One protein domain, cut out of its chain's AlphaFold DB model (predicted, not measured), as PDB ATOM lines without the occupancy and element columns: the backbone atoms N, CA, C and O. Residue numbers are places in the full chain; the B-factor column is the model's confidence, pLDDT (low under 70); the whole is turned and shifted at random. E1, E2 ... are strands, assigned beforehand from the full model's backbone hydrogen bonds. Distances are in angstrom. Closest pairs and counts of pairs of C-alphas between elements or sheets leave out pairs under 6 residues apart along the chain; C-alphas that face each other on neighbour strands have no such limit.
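AT A GLANCE: This is residues 788 to 881 of the 881 residues of the protein "Hemolysin-type calcium-binding repeat-containing protein" of Ruegeria intermedia (UniProt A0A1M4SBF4). Look for two small sheets of four strands, partly face to face in two layers as a loose sandwich: E1, E3, E7 and E8 make one layer, and the longer strands E4, E5 and E6, with short E2 at their edge, make the other. E4 and E5 run lengthwise, and the long axis goes from the link between E3 and E4 at one end to the link between E4 and E5 at the other. The printed part has 94 residues with no named helix and eight named strands, E1 to E8 in order along the chain; the sheets run E1 E3 E7 E8 and E2 E6 E5 E4, both mixed. The class is all strand, though 41 of the 94 residues are in named elements, under half. The whole is compact, with a radius of gyration of the C-alphas of 13.0 A, and elongated, spanning 41 by 26 by 21 A.

IN THESE COORDINATES: Start at C-alpha 789, at (-18.578, -8.272, 20.600), where E1 begins; it covers residues 789 to 792. Next come E2, residues 801 to 803, and E3, residues 813 to 816. Find C-alpha 827 at (-24.670, -18.374, 33.755); from there E4, residues 827 to 833, runs 19.9 A from first to last C-alpha. E5, residues 843 to 849, measures 19.7 A in the same way. E6, residues 854 to 861, is the longest strand by residues, with 8, and measures 20.9 A. E7 is residues 869 to 872, and E8, residues 875 to 878, ends at C-alpha 878, at (-29.601, -17.087, 23.870).

HOW THE PARTS SIT: Begin with the sheet of E1, where E1 and E8 are the edge strands. E1 and E3 are parallel at 25 degrees, with N 815 and O 790 2.8 A apart, within hydrogen-bond range. On the other side of E3 from E1 you find E7, parallel to E3 at 26 degrees, with N 871 and O 814 at 2.7 A. E7 and E8 form a hairpin, antiparallel at 147 degrees, with N 870 and O 877 at 2.8 A. From edge to edge this sheet's strands turn by 82 degrees. Now look at the other sheet, with edge strands E2 and E4, which is only just strongly twisted: its C-alphas lie up to 4.2 A off its best plane. E2 and E6 are parallel at 18 degrees, with N 858 and O 801 at 2.8 A. E4, E5 and E6 form a meander, each strand the antiparallel neighbour of the one before. In the hairpin E4 and E5, at 157 degrees, N 828 and O 848 are 2.8 A apart; in the hairpin E5 and E6, at 160 degrees, N 859 and O 845 are 2.8 A apart. Between the sheets, the closest C-alphas of E1 and E6 are those of His 792 and Leu 856, at 7.3 A. E1 and E2 are only just apart, at 8.4 A; E3 and E6, and E4 and E8, are among the other pairs that are apart.

THE WHOLE: The two C-alphas farthest apart are those of Ala 820 and Gly 838, at 41.4 A. The printed part has no cut and ends at Ala 881, the chain's last residue. The links E5 to E6 and E7 to E8 are tight, the others short, and no link is long. The mean pLDDT of the printed part is 78.8; look for values under 70 at residues 796 to 797, 818 to 820, 833 to 843 and 861 to 864.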
ATOM      1  N   ASP A 788     -21.689  -5.651  17.777       95.69
ATOM      2  CA  ASP A 788     -20.543  -5.605  18.685       95.69
ATOM      3  C   ASP A 788     -20.295  -6.902  19.457       95.69
ATOM      4  O   ASP A 788     -21.185  -7.716  19.750       95.69
ATOM      5  N   LEU A 789     -19.033  -7.124  19.828       94.69
ATOM      6  CA  LEU A 789     -18.578  -8.272  20.600       94.69
ATOM      7  C   LEU A 789     -17.906  -7.850  21.910       94.69
ATOM      8  O   LEU A 789     -16.694  -7.649  21.980       94.69
ATOM      9  N   PHE A 790     -18.674  -7.890  22.998       93.88
ATOM     10  CA  PHE A 790     -18.186  -7.596  24.346       93.88
ATOM     11  C   PHE A 790     -17.530  -8.822  24.986       93.88
ATOM     12  O   PHE A 790     -18.185  -9.808  25.347       93.88
ATOM     13  N   TYR A 791     -16.216  -8.784  25.152       90.94
ATOM     14  CA  TYR A 791     -15.397  -9.877  25.649       90.94
ATOM     15  C   TYR A 791     -15.130  -9.781  27.154       90.94
ATOM     16  O   TYR A 791     -14.727  -8.751  27.678       90.94
ATOM     17  N   HIS A 792     -15.247 -10.913  27.855       86.81
ATOM     18  CA  HIS A 792     -14.871 -11.027  29.265       86.81
ATOM     19  C   HIS A 792     -14.008 -12.279  29.527       86.81
ATOM     20  O   HIS A 792     -14.379 -13.415  29.192       86.81
ATOM     21  N   LEU A 793     -12.866 -12.111  30.214       74.44
ATOM     22  CA  LEU A 793     -11.859 -13.171  30.444       74.44
ATOM     23  C   LEU A 793     -12.318 -14.301  31.388       74.44
ATOM     24  O   LEU A 793     -11.741 -15.391  31.409       74.44
ATOM     25  N   GLY A 794     -13.356 -14.067  32.190       71.44
ATOM     26  CA  GLY A 794     -13.990 -15.094  33.027       71.44
ATOM     27  C   GLY A 794     -13.158 -15.520  34.240       71.44
ATOM     28  O   GLY A 794     -13.300 -16.642  34.740       71.44
ATOM     29  N   VAL A 795     -12.281 -14.635  34.718       70.12
ATOM     30  CA  VAL A 795     -11.392 -14.854  35.867       70.12
ATOM     31  C   VAL A 795     -11.856 -14.087  37.112       70.12
ATOM     32  O   VAL A 795     -12.654 -13.155  37.052       70.12
ATOM     33  N   VAL A 796     -11.387 -14.504  38.293       67.44
ATOM     34  CA  VAL A 796     -11.711 -13.834  39.564       67.44
ATOM     35  C   VAL A 796     -10.964 -12.502  39.644       67.44
ATOM     36  O   VAL A 796      -9.741 -12.505  39.568       67.44
ATOM     37  N   GLY A 797     -11.683 -11.403  39.889       64.12
ATOM     38  CA  GLY A 797     -11.092 -10.072  40.078       64.12
ATOM     39  C   GLY A 797     -11.177  -9.147  38.864       64.12
ATOM     40  O   GLY A 797     -10.705  -8.029  38.974       64.12
ATOM     41  N   HIS A 798     -11.823  -9.585  37.781       71.56
ATOM     42  CA  HIS A 798     -12.139  -8.784  36.589       71.56
ATOM     43  C   HIS A 798     -13.193  -7.683  36.819       71.56
ATOM     44  O   HIS A 798     -13.597  -7.050  35.874       71.56
ATOM     45  N   GLY A 799     -13.659  -7.522  38.065       74.94
ATOM     46  CA  GLY A 799     -14.785  -6.671  38.457       74.94
ATOM     47  C   GLY A 799     -16.090  -6.976  37.713       74.94
ATOM     48  O   GLY A 799     -16.386  -8.155  37.511       74.94
ATOM     49  N   ALA A 800     -16.941  -5.966  37.542       83.88
ATOM     50  CA  ALA A 800     -18.291  -6.108  36.997       83.88
ATOM     51  C   ALA A 800     -18.556  -4.959  36.027       83.88
ATOM     52  O   ALA A 800     -18.685  -3.813  36.467       83.88
ATOM     53  N   ASP A 801     -18.672  -5.303  34.753       88.56
ATOM     54  CA  ASP A 801     -18.668  -4.327  33.671       88.56
ATOM     55  C   ASP A 801     -20.093  -3.876  33.371       88.56
ATOM     56  O   ASP A 801     -21.071  -4.595  33.622       88.56
ATOM     57  N   TRP A 802     -20.224  -2.661  32.862       90.12
ATOM     58  CA  TRP A 802     -21.501  -2.036  32.575       90.12
ATOM     59  C   TRP A 802     -21.577  -1.678  31.094       90.12
ATOM     60  O   TRP A 802     -20.915  -0.742  30.670       90.12
ATOM     61  N   ILE A 803     -22.407  -2.403  30.341       91.38
ATOM     62  CA  ILE A 803     -22.665  -2.143  28.920       91.38
ATOM     63  C   ILE A 803     -23.929  -1.285  28.815       91.38
ATOM     64  O   ILE A 803     -24.972  -1.651  29.372       91.38
ATOM     65  N   GLN A 804     -23.817  -0.114  28.191       87.69
ATOM     66  CA  GLN A 804     -24.829   0.945  28.259       87.69
ATOM     67  C   GLN A 804     -25.863   0.930  27.130       87.69
ATOM     68  O   GLN A 804     -26.873   1.620  27.263       87.69
ATOM     69  N   ASP A 805     -25.609   0.190  26.059       86.38
ATOM     70  CA  ASP A 805     -26.309   0.292  24.775       86.38
ATOM     71  C   ASP A 805     -26.461  -1.048  24.047       86.38
ATOM     72  O   ASP A 805     -26.733  -1.061  22.861       86.38
ATOM     73  N   PHE A 806     -26.329  -2.171  24.757       89.44
ATOM     74  CA  PHE A 806     -26.446  -3.497  24.146       89.44
ATOM     75  C   PHE A 806     -27.755  -3.640  23.344       89.44
ATOM     76  O   PHE A 806     -28.831  -3.668  23.959       89.44
ATOM     77  N   ASP A 807     -27.670  -3.834  22.023       86.94
ATOM     78  CA  ASP A 807     -28.808  -4.068  21.132       86.94
ATOM     79  C   ASP A 807     -28.672  -5.348  20.285       86.94
ATOM     80  O   ASP A 807     -27.967  -5.463  19.279       86.94
ATOM     81  N   SER A 808     -29.479  -6.351  20.641       85.56
ATOM     82  CA  SER A 808     -29.574  -7.589  19.861       85.56
ATOM     83  C   SER A 808     -30.150  -7.418  18.447       85.56
ATOM     84  O   SER A 808     -30.001  -8.326  17.623       85.56
ATOM     85  N   ALA A 809     -30.837  -6.308  18.157       87.00
ATOM     86  CA  ALA A 809     -31.327  -5.995  16.818       87.00
ATOM     87  C   ALA A 809     -30.199  -5.552  15.872       87.00
ATOM     88  O   ALA A 809     -30.289  -5.835  14.671       87.00
ATOM     89  N   GLU A 810     -29.159  -4.916  16.410       88.94
ATOM     90  CA  GLU A 810     -27.972  -4.472  15.672       88.94
ATOM     91  C   GLU A 810     -26.981  -5.628  15.489       88.94
ATOM     92  O   GLU A 810     -26.437  -5.829  14.402       88.94
ATOM     93  N   GLY A 811     -26.934  -6.542  16.461       90.31
ATOM     94  CA  GLY A 811     -26.266  -7.837  16.325       90.31
ATOM     95  C   GLY A 811     -25.319  -8.179  17.465       90.31
ATOM     96  O   GLY A 811     -24.560  -9.152  17.315       90.31
ATOM     97  N   ASP A 812     -25.411  -7.426  18.561       92.69
ATOM     98  CA  ASP A 812     -24.539  -7.471  19.726       92.69
ATOM     99  C   ASP A 812     -24.500  -8.811  20.431       92.69
ATOM    100  O   ASP A 812     -25.500  -9.528  20.596       92.69
ATOM    101  N   ARG A 813     -23.300  -9.163  20.896       91.62
ATOM    102  CA  ARG A 813     -23.036 -10.449  21.540       91.62
ATOM    103  C   ARG A 813     -22.061 -10.301  22.684       91.62
ATOM    104  O   ARG A 813     -21.059  -9.600  22.629       91.62
ATOM    105  N   LEU A 814     -22.295 -11.111  23.705       91.62
ATOM    106  CA  LEU A 814     -21.377 -11.286  24.817       91.62
ATOM    107  C   LEU A 814     -20.458 -12.471  24.520       91.62
ATOM    108  O   LEU A 814     -20.924 -13.573  24.221       91.62
ATOM    109  N   PHE A 815     -19.148 -12.300  24.652       89.50
ATOM    110  CA  PHE A 815     -18.177 -13.384  24.556       89.50
ATOM    111  C   PHE A 815     -17.570 -13.717  25.913       89.50
ATOM    112  O   PHE A 815     -16.980 -12.878  26.592       89.50
ATOM    113  N   PHE A 816     -17.615 -14.997  26.278       86.38
ATOM    114  CA  PHE A 816     -16.961 -15.486  27.485       86.38
ATOM    115  C   PHE A 816     -15.741 -16.358  27.166       86.38
ATOM    116  O   PHE A 816     -15.868 -17.484  26.674       86.38
ATOM    117  N   GLY A 817     -14.548 -15.863  27.511       73.06
ATOM    118  CA  GLY A 817     -13.256 -16.513  27.247       73.06
ATOM    119  C   GLY A 817     -12.752 -17.488  28.324       73.06
ATOM    120  O   GLY A 817     -11.663 -18.049  28.180       73.06
ATOM    121  N   GLY A 818     -13.518 -17.707  29.403       69.38
ATOM    122  CA  GLY A 818     -13.145 -18.561  30.544       69.38
ATOM    123  C   GLY A 818     -13.016 -20.067  30.224       69.38
ATOM    124  O   GLY A 818     -13.320 -20.499  29.114       69.38
ATOM    125  N   PRO A 819     -12.539 -20.909  31.177       59.19
ATOM    126  CA  PRO A 819     -11.972 -22.238  30.913       59.19
ATOM    127  C   PRO A 819     -12.868 -23.109  30.030       59.19
ATOM    128  O   PRO A 819     -14.082 -23.105  30.203       59.19
ATOM    129  N   ALA A 820     -12.241 -23.924  29.170       61.47
ATOM    130  CA  ALA A 820     -12.835 -24.767  28.115       61.47
ATOM    131  C   ALA A 820     -13.958 -25.757  28.536       61.47
ATOM    132  O   ALA A 820     -14.330 -26.637  27.763       61.47
ATOM    133  N   SER A 821     -14.455 -25.666  29.768       71.06
ATOM    134  CA  SER A 821     -15.569 -26.412  30.343       71.06
ATOM    135  C   SER A 821     -16.789 -25.558  30.715       71.06
ATOM    136  O   SER A 821     -17.711 -26.135  31.284       71.06
ATOM    137  N   ALA A 822     -16.791 -24.238  30.489       82.75
ATOM    138  CA  ALA A 822     -17.973 -23.415  30.747       82.75
ATOM    139  C   ALA A 822     -19.148 -23.869  29.864       82.75
ATOM    140  O   ALA A 822     -18.965 -24.259  28.710       82.75
ATOM    141  N   THR A 823     -20.348 -23.845  30.428       87.44
ATOM    142  CA  THR A 823     -21.606 -24.170  29.749       87.44
ATOM    143  C   THR A 823     -22.624 -23.067  30.009       87.44
ATOM    144  O   THR A 823     -22.485 -22.332  30.981       87.44
ATOM    145  N   VAL A 824     -23.665 -22.954  29.179       86.69
ATOM    146  CA  VAL A 824     -24.732 -21.954  29.387       86.69
ATOM    147  C   VAL A 824     -25.383 -22.065  30.778       86.69
ATOM    148  O   VAL A 824     -25.723 -21.056  31.382       86.69
ATOM    149  N   ASP A 825     -25.441 -23.277  31.349       88.56
ATOM    150  CA  ASP A 825     -25.964 -23.540  32.700       88.56
ATOM    151  C   ASP A 825     -25.115 -22.910  33.825       88.56
ATOM    152  O   ASP A 825     -25.564 -22.832  34.971       88.56
ATOM    153  N   ASP A 826     -23.883 -22.483  33.528       89.25
ATOM    154  CA  ASP A 826     -23.006 -21.790  34.473       89.25
ATOM    155  C   ASP A 826     -23.305 -20.282  34.562       89.25
ATOM    156  O   ASP A 826     -22.682 -19.587  35.368       89.25
ATOM    157  N   PHE A 827     -24.265 -19.777  33.780       89.69
ATOM    158  CA  PHE A 827     -24.670 -18.374  33.755       89.69
ATOM    159  C   PHE A 827     -26.069 -18.192  34.341       89.69
ATOM    160  O   PHE A 827     -26.975 -19.005  34.156       89.69
ATOM    161  N   LEU A 828     -26.244 -17.103  35.082       89.56
ATOM    162  CA  LEU A 828     -27.516 -16.687  35.651       89.56
ATOM    163  C   LEU A 828     -27.854 -15.288  35.144       89.56
ATOM    164  O   LEU A 828     -27.108 -14.351  35.410       89.56
ATOM    165  N   LEU A 829     -29.010 -15.155  34.498       89.31
ATOM    166  CA  LEU A 829     -29.578 -13.876  34.093       89.31
ATOM    167  C   LEU A 829     -30.589 -13.389  35.140       89.31
ATOM    168  O   LEU A 829     -31.513 -14.120  35.516       89.31
ATOM    169  N   GLN A 830     -30.429 -12.158  35.622       88.25
ATOM    170  CA  GLN A 830     -31.398 -11.499  36.499       88.25
ATOM    171  C   GLN A 830     -31.891 -10.213  35.849       88.25
ATOM    172  O   GLN A 830     -31.096  -9.329  35.570       88.25
ATOM    173  N   ARG A 831     -33.205 -10.094  35.665       84.31
ATOM    174  CA  ARG A 831     -33.844  -8.852  35.224       84.31
ATOM    175  C   ARG A 831     -34.237  -8.012  36.433       84.31
ATOM    176  O   ARG A 831     -34.897  -8.525  37.347       84.31
ATOM    177  N   ALA A 832     -33.864  -6.741  36.433       75.38
ATOM    178  CA  ALA A 832     -34.301  -5.758  37.410       75.38
ATOM    179  C   ALA A 832     -34.957  -4.571  36.700       75.38
ATOM    180  O   ALA A 832     -34.524  -4.148  35.640       75.38
ATOM    181  N   ASN A 833     -35.998  -4.019  37.324       66.75
ATOM    182  CA  ASN A 833     -36.607  -2.774  36.872       66.75
ATOM    183  C   ASN A 833     -36.155  -1.685  37.844       66.75
ATOM    184  O   ASN A 833     -36.578  -1.698  39.010       66.75
ATOM    185  N   THR A 834     -35.309  -0.758  37.406       57.03
ATOM    186  CA  THR A 834     -34.893   0.380  38.230       57.03
ATOM    187  C   THR A 834     -35.759   1.607  37.911       57.03
ATOM    188  O   THR A 834     -35.951   1.965  36.757       57.03
ATOM    189  N   PRO A 835     -36.345   2.284  38.917       50.03
ATOM    190  CA  PRO A 835     -37.195   3.458  38.674       50.03
ATOM    191  C   PRO A 835     -36.456   4.781  38.378       50.03
ATOM    192  O   PRO A 835     -37.072   5.828  38.559       50.03
ATOM    193  N   ASN A 836     -35.157   4.776  38.049       44.88
ATOM    194  CA  ASN A 836     -34.292   5.955  38.244       44.88
ATOM    195  C   ASN A 836     -33.443   6.420  37.042       44.88
ATOM    196  O   ASN A 836     -32.607   7.300  37.237       44.88
ATOM    197  N   ALA A 837     -33.666   5.924  35.827       39.81
ATOM    198  CA  ALA A 837     -33.238   6.635  34.619       39.81
ATOM    199  C   ALA A 837     -34.408   7.508  34.135       39.81
ATOM    200  O   ALA A 837     -35.562   7.141  34.334       39.81
ATOM    201  N   GLY A 838     -34.137   8.685  33.572       45.09
ATOM    202  CA  GLY A 838     -35.150   9.679  33.186       45.09
ATOM    203  C   GLY A 838     -36.223   9.193  32.203       45.09
ATOM    204  O   GLY A 838     -37.227   9.884  32.059       45.09
ATOM    205  N   ASP A 839     -36.058   8.002  31.623       48.19
ATOM    206  CA  ASP A 839     -37.056   7.305  30.824       48.19
ATOM    207  C   ASP A 839     -37.730   6.164  31.584       48.19
ATOM    208  O   ASP A 839     -37.122   5.236  32.125       48.19
ATOM    209  N   ALA A 840     -39.054   6.222  31.621       41.78
ATOM    210  CA  ALA A 840     -39.874   5.224  32.273       41.78
ATOM    211  C   ALA A 840     -39.993   3.952  31.408       41.78
ATOM    212  O   ALA A 840     -41.043   3.788  30.799       41.78
ATOM    213  N   ALA A 841     -38.973   3.070  31.392       51.53
ATOM    214  CA  ALA A 841     -39.077   1.598  31.199       51.53
ATOM    215  C   ALA A 841     -37.761   0.842  30.858       51.53
ATOM    216  O   ALA A 841     -37.870  -0.301  30.423       51.53
ATOM    217  N   ALA A 842     -36.556   1.386  31.076       57.84
ATOM    218  CA  ALA A 842     -35.318   0.640  30.797       57.84
ATOM    219  C   ALA A 842     -35.245  -0.687  31.592       57.84
ATOM    220  O   ALA A 842     -35.362  -0.696  32.826       57.84
ATOM    221  N   ASP A 843     -35.106  -1.815  30.891       68.62
ATOM    222  CA  ASP A 843     -34.879  -3.125  31.502       68.62
ATOM    223  C   ASP A 843     -33.383  -3.286  31.793       68.62
ATOM    224  O   ASP A 843     -32.567  -3.258  30.880       68.62
ATOM    225  N   GLU A 844     -33.010  -3.506  33.058       78.31
ATOM    226  CA  GLU A 844     -31.622  -3.832  33.403       78.31
ATOM    227  C   GLU A 844     -31.454  -5.351  33.507       78.31
ATOM    228  O   GLU A 844     -32.189  -6.030  34.244       78.31
ATOM    229  N   PHE A 845     -30.452  -5.896  32.822       85.44
ATOM    230  CA  PHE A 845     -30.104  -7.312  32.890       85.44
ATOM    231  C   PHE A 845     -28.729  -7.513  33.523       85.44
ATOM    232  O   PHE A 845     -27.735  -6.950  33.092       85.44
ATOM    233  N   PHE A 846     -28.652  -8.382  34.530       87.12
ATOM    234  CA  PHE A 846     -27.399  -8.771  35.174       87.12
ATOM    235  C   PHE A 846     -27.041 -10.203  34.787       87.12
ATOM    236  O   PHE A 846     -27.734 -11.148  35.185       87.12
ATOM    237  N   VAL A 847     -25.941 -10.374  34.056       88.38
ATOM    238  CA  VAL A 847     -25.394 -11.681  33.678       88.38
ATOM    239  C   VAL A 847     -24.318 -12.070  34.688       88.38
ATOM    240  O   VAL A 847     -23.284 -11.422  34.813       88.38
ATOM    241  N   THR A 848     -24.557 -13.131  35.455       87.25
ATOM    242  CA  THR A 848     -23.655 -13.604  36.520       87.25
ATOM    243  C   THR A 848     -23.060 -14.960  36.165       87.25
ATOM    244  O   THR A 848     -23.806 -15.899  35.888       87.25
ATOM    245  N   TYR A 849     -21.742 -15.117  36.284       86.81
ATOM    246  CA  TYR A 849     -21.098 -16.429  36.179       86.81
ATOM    247  C   TYR A 849     -21.102 -17.133  37.535       86.81
ATOM    248  O   TYR A 849     -20.398 -16.750  38.470       86.81
ATOM    249  N   ILE A 850     -21.909 -18.182  37.662       84.69
ATOM    250  CA  ILE A 850     -22.188 -18.884  38.922       84.69
ATOM    251  C   ILE A 850     -20.916 -19.433  39.592       84.69
ATOM    252  O   ILE A 850     -20.805 -19.308  40.817       84.69
ATOM    253  N   PRO A 851     -19.946 -20.034  38.867       83.12
ATOM    254  CA  PRO A 851     -18.753 -20.596  39.496       83.12
ATOM    255  C   PRO A 851     -17.890 -19.573  40.243       83.12
ATOM    256  O   PRO A 851     -17.281 -19.935  41.252       83.12
ATOM    257  N   SER A 852     -17.835 -18.317  39.783       77.25
ATOM    258  CA  SER A 852     -17.150 -17.226  40.495       77.25
ATOM    259  C   SER A 852     -18.094 -16.433  41.403       77.25
ATOM    260  O   SER A 852     -17.658 -15.923  42.433       77.25
ATOM    261  N   GLY A 853     -19.379 -16.361  41.053       73.75
ATOM    262  CA  GLY A 853     -20.361 -15.477  41.677       73.75
ATOM    263  C   GLY A 853     -20.217 -14.012  41.258       73.75
ATOM    264  O   GLY A 853     -20.867 -13.162  41.864       73.75
ATOM    265  N   ASN A 854     -19.375 -13.718  40.261       74.69
ATOM    266  CA  ASN A 854     -19.190 -12.366  39.744       74.69
ATOM    267  C   ASN A 854     -20.326 -12.027  38.780       74.69
ATOM    268  O   ASN A 854     -20.671 -12.836  37.912       74.69
ATOM    269  N   ILE A 855     -20.877 -10.825  38.939       77.88
ATOM    270  CA  ILE A 855     -21.616 -10.167  37.864       77.88
ATOM    271  C   ILE A 855     -20.569  -9.869  36.799       77.88
ATOM    272  O   ILE A 855     -19.563  -9.251  37.119       77.88
ATOM    273  N   LEU A 856     -20.771 -10.411  35.606       80.44
ATOM    274  CA  LEU A 856     -19.893 -10.167  34.471       80.44
ATOM    275  C   LEU A 856     -20.312  -8.883  33.766       80.44
ATOM    276  O   LEU A 856     -19.479  -8.032  33.517       80.44
ATOM    277  N   TRP A 857     -21.620  -8.745  33.532       82.75
ATOM    278  CA  TRP A 857     -22.194  -7.616  32.816       82.75
ATOM    279  C   TRP A 857     -23.479  -7.143  33.487       82.75
ATOM    280  O   TRP A 857     -24.342  -7.957  33.851       82.75
ATOM    281  N   ALA A 858     -23.601  -5.831  33.633       82.06
ATOM    282  CA  ALA A 858     -24.858  -5.121  33.784       82.06
ATOM    283  C   ALA A 858     -25.187  -4.482  32.432       82.06
ATOM    284  O   ALA A 858     -24.463  -3.605  31.981       82.06
ATOM    285  N   LEU A 859     -26.245  -4.958  31.783       81.94
ATOM    286  CA  LEU A 859     -26.730  -4.452  30.504       81.94
ATOM    287  C   LEU A 859     -27.866  -3.478  30.792       81.94
ATOM    288  O   LEU A 859     -28.797  -3.831  31.531       81.94
ATOM    289  N   ILE A 860     -27.792  -2.278  30.233       72.06
ATOM    290  CA  ILE A 860     -28.873  -1.298  30.281       72.06
ATOM    291  C   ILE A 860     -29.258  -0.953  28.861       72.06
ATOM    292  O   ILE A 860     -28.388  -0.713  28.044       72.06
ATOM    293  N   ASP A 861     -30.558  -0.934  28.606       66.56
ATOM    294  CA  ASP A 861     -31.123  -0.566  27.316       66.56
ATOM    295  C   ASP A 861     -32.360   0.326  27.533       66.56
ATOM    296  O   ASP A 861     -33.116   0.150  28.497       66.56
ATOM    297  N   GLY A 862     -32.553   1.302  26.645       54.31
ATOM    298  CA  GLY A 862     -33.769   2.107  26.537       54.31
ATOM    299  C   GLY A 862     -34.961   1.373  25.895       54.31
ATOM    300  O   GLY A 862     -36.093   1.851  26.018       54.31
ATOM    301  N   ALA A 863     -34.751   0.219  25.255       59.22
ATOM    302  CA  ALA A 863     -35.743  -0.603  24.564       59.22
ATOM    303  C   ALA A 863     -35.947  -2.002  25.209       59.22
ATOM    304  O   ALA A 863     -35.632  -2.248  26.373       59.22
ATOM    305  N   VAL A 864     -36.643  -2.903  24.498       68.44
ATOM    306  CA  VAL A 864     -36.935  -4.275  24.955       68.44
ATOM    307  C   VAL A 864     -36.097  -5.257  24.146       68.44
ATOM    308  O   VAL A 864     -36.366  -5.451  22.965       68.44
ATOM    309  N   GLN A 865     -35.176  -5.954  24.810       77.25
ATOM    310  CA  GLN A 865     -34.324  -6.968  24.184       77.25
ATOM    311  C   GLN A 865     -35.096  -8.242  23.791       77.25
ATOM    312  O   GLN A 865     -35.777  -8.855  24.625       77.25
ATOM    313  N   GLU A 866     -34.977  -8.664  22.523       82.62
ATOM    314  CA  GLU A 866     -35.576  -9.912  22.018       82.62
ATOM    315  C   GLU A 866     -34.692 -11.147  22.269       82.62
ATOM    316  O   GLU A 866     -35.229 -12.252  22.405       82.62
ATOM    317  N   SER A 867     -33.369 -10.974  22.380       87.44
ATOM    318  CA  SER A 867     -32.402 -12.027  22.726       87.44
ATOM    319  C   SER A 867     -31.203 -11.452  23.491       87.44
ATOM    320  O   SER A 867     -30.935 -10.261  23.408       87.44
ATOM    321  N   ILE A 868     -30.487 -12.283  24.252       88.38
ATOM    322  CA  ILE A 868     -29.167 -11.921  24.806       88.38
ATOM    323  C   ILE A 868     -28.201 -13.033  24.415       88.38
ATOM    324  O   ILE A 868     -28.165 -14.092  25.055       88.38
ATOM    325  N   GLU A 869     -27.451 -12.813  23.335       89.81
ATOM    326  CA  GLU A 869     -26.553 -13.816  22.772       89.81
ATOM    327  C   GLU A 869     -25.237 -13.904  23.559       89.81
ATOM    328  O   GLU A 869     -24.406 -13.002  23.546       89.81
ATOM    329  N   LEU A 870     -25.016 -15.040  24.220       89.56
ATOM    330  CA  LEU A 870     -23.763 -15.403  24.870       89.56
ATOM    331  C   LEU A 870     -23.014 -16.447  24.037       89.56
ATOM    332  O   LEU A 870     -23.464 -17.584  23.853       89.56
ATOM    333  N   ARG A 871     -21.807 -16.102  23.600       87.94
ATOM    334  CA  ARG A 871     -20.880 -17.007  22.928       87.94
ATOM    335  C   ARG A 871     -19.936 -17.673  23.927       87.94
ATOM    336  O   ARG A 871     -19.192 -17.016  24.654       87.94
ATOM    337  N   ILE A 872     -19.916 -19.008  23.904       85.69
ATOM    338  CA  ILE A 872     -18.999 -19.843  24.690       85.69
ATOM    339  C   ILE A 872     -18.165 -20.674  23.712       85.69
ATOM    340  O   ILE A 872     -18.623 -21.657  23.120       85.69
ATOM    341  N   GLY A 873     -16.914 -20.260  23.500       77.81
ATOM    342  CA  GLY A 873     -16.048 -20.848  22.481       77.81
ATOM    343  C   GLY A 873     -16.604 -20.656  21.062       77.81
ATOM    344  O   GLY A 873     -16.590 -19.554  20.514       77.81
ATOM    345  N   GLY A 874     -17.046 -21.746  20.429       75.56
ATOM    346  CA  GLY A 874     -17.573 -21.732  19.057       75.56
ATOM    347  C   GLY A 874     -19.100 -21.761  18.945       75.56
ATOM    348  O   GLY A 874     -19.603 -21.704  17.826       75.56
ATOM    349  N   GLU A 875     -19.824 -21.896  20.058       84.25
ATOM    350  CA  GLU A 875     -21.290 -21.996  20.083       84.25
ATOM    351  C   GLU A 875     -21.906 -20.716  20.671       84.25
ATOM    352  O   GLU A 875     -21.328 -20.114  21.578       84.25
ATOM    353  N   VAL A 876     -23.064 -20.313  20.140       86.38
ATOM    354  CA  VAL A 876     -23.847 -19.142  20.572       86.38
ATOM    355  C   VAL A 876     -25.124 -19.635  21.250       86.38
ATOM    356  O   VAL A 876     -25.778 -20.554  20.745       86.38
ATOM    357  N   PHE A 877     -25.452 -19.051  22.397       89.19
ATOM    358  CA  PHE A 877     -26.614 -19.381  23.214       89.19
ATOM    359  C   PHE A 877     -27.408 -18.112  23.504       89.19
ATOM    360  O   PHE A 877     -26.818 -17.105  23.862       89.19
ATOM    361  N   ASP A 878     -28.731 -18.175  23.418       90.06
ATOM    362  CA  ASP A 878     -29.601 -17.087  23.870       90.06
ATOM    363  C   ASP A 878     -29.953 -17.295  25.351       90.06
ATOM    364  O   ASP A 878     -30.502 -18.337  25.716       90.06
ATOM    365  N   LEU A 879     -29.616 -16.328  26.208       88.00
ATOM    366  CA  LEU A 879     -29.887 -16.376  27.648       88.00
ATOM    367  C   LEU A 879     -31.355 -16.081  28.010       88.00
ATOM    368  O   LEU A 879     -31.745 -16.318  29.159       88.00
ATOM    369  N   LEU A 880     -32.168 -15.572  27.076       86.94
ATOM    370  CA  LEU A 880     -33.605 -15.347  27.281       86.94
ATOM    371  C   LEU A 880     -34.471 -16.583  26.966       86.94
ATOM    372  O   LEU A 880     -35.632 -16.632  27.399       86.94
ATOM    373  N   ALA A 881     -33.922 -17.577  26.257       84.75
ATOM    374  CA  ALA A 881     -34.593 -18.817  25.843       84.75
ATOM    375  C   ALA A 881     -34.557 -19.925  26.912       84.75
ATOM    376  O   ALA A 881     -35.597 -20.620  27.076       84.75
TER     377      ALA A 881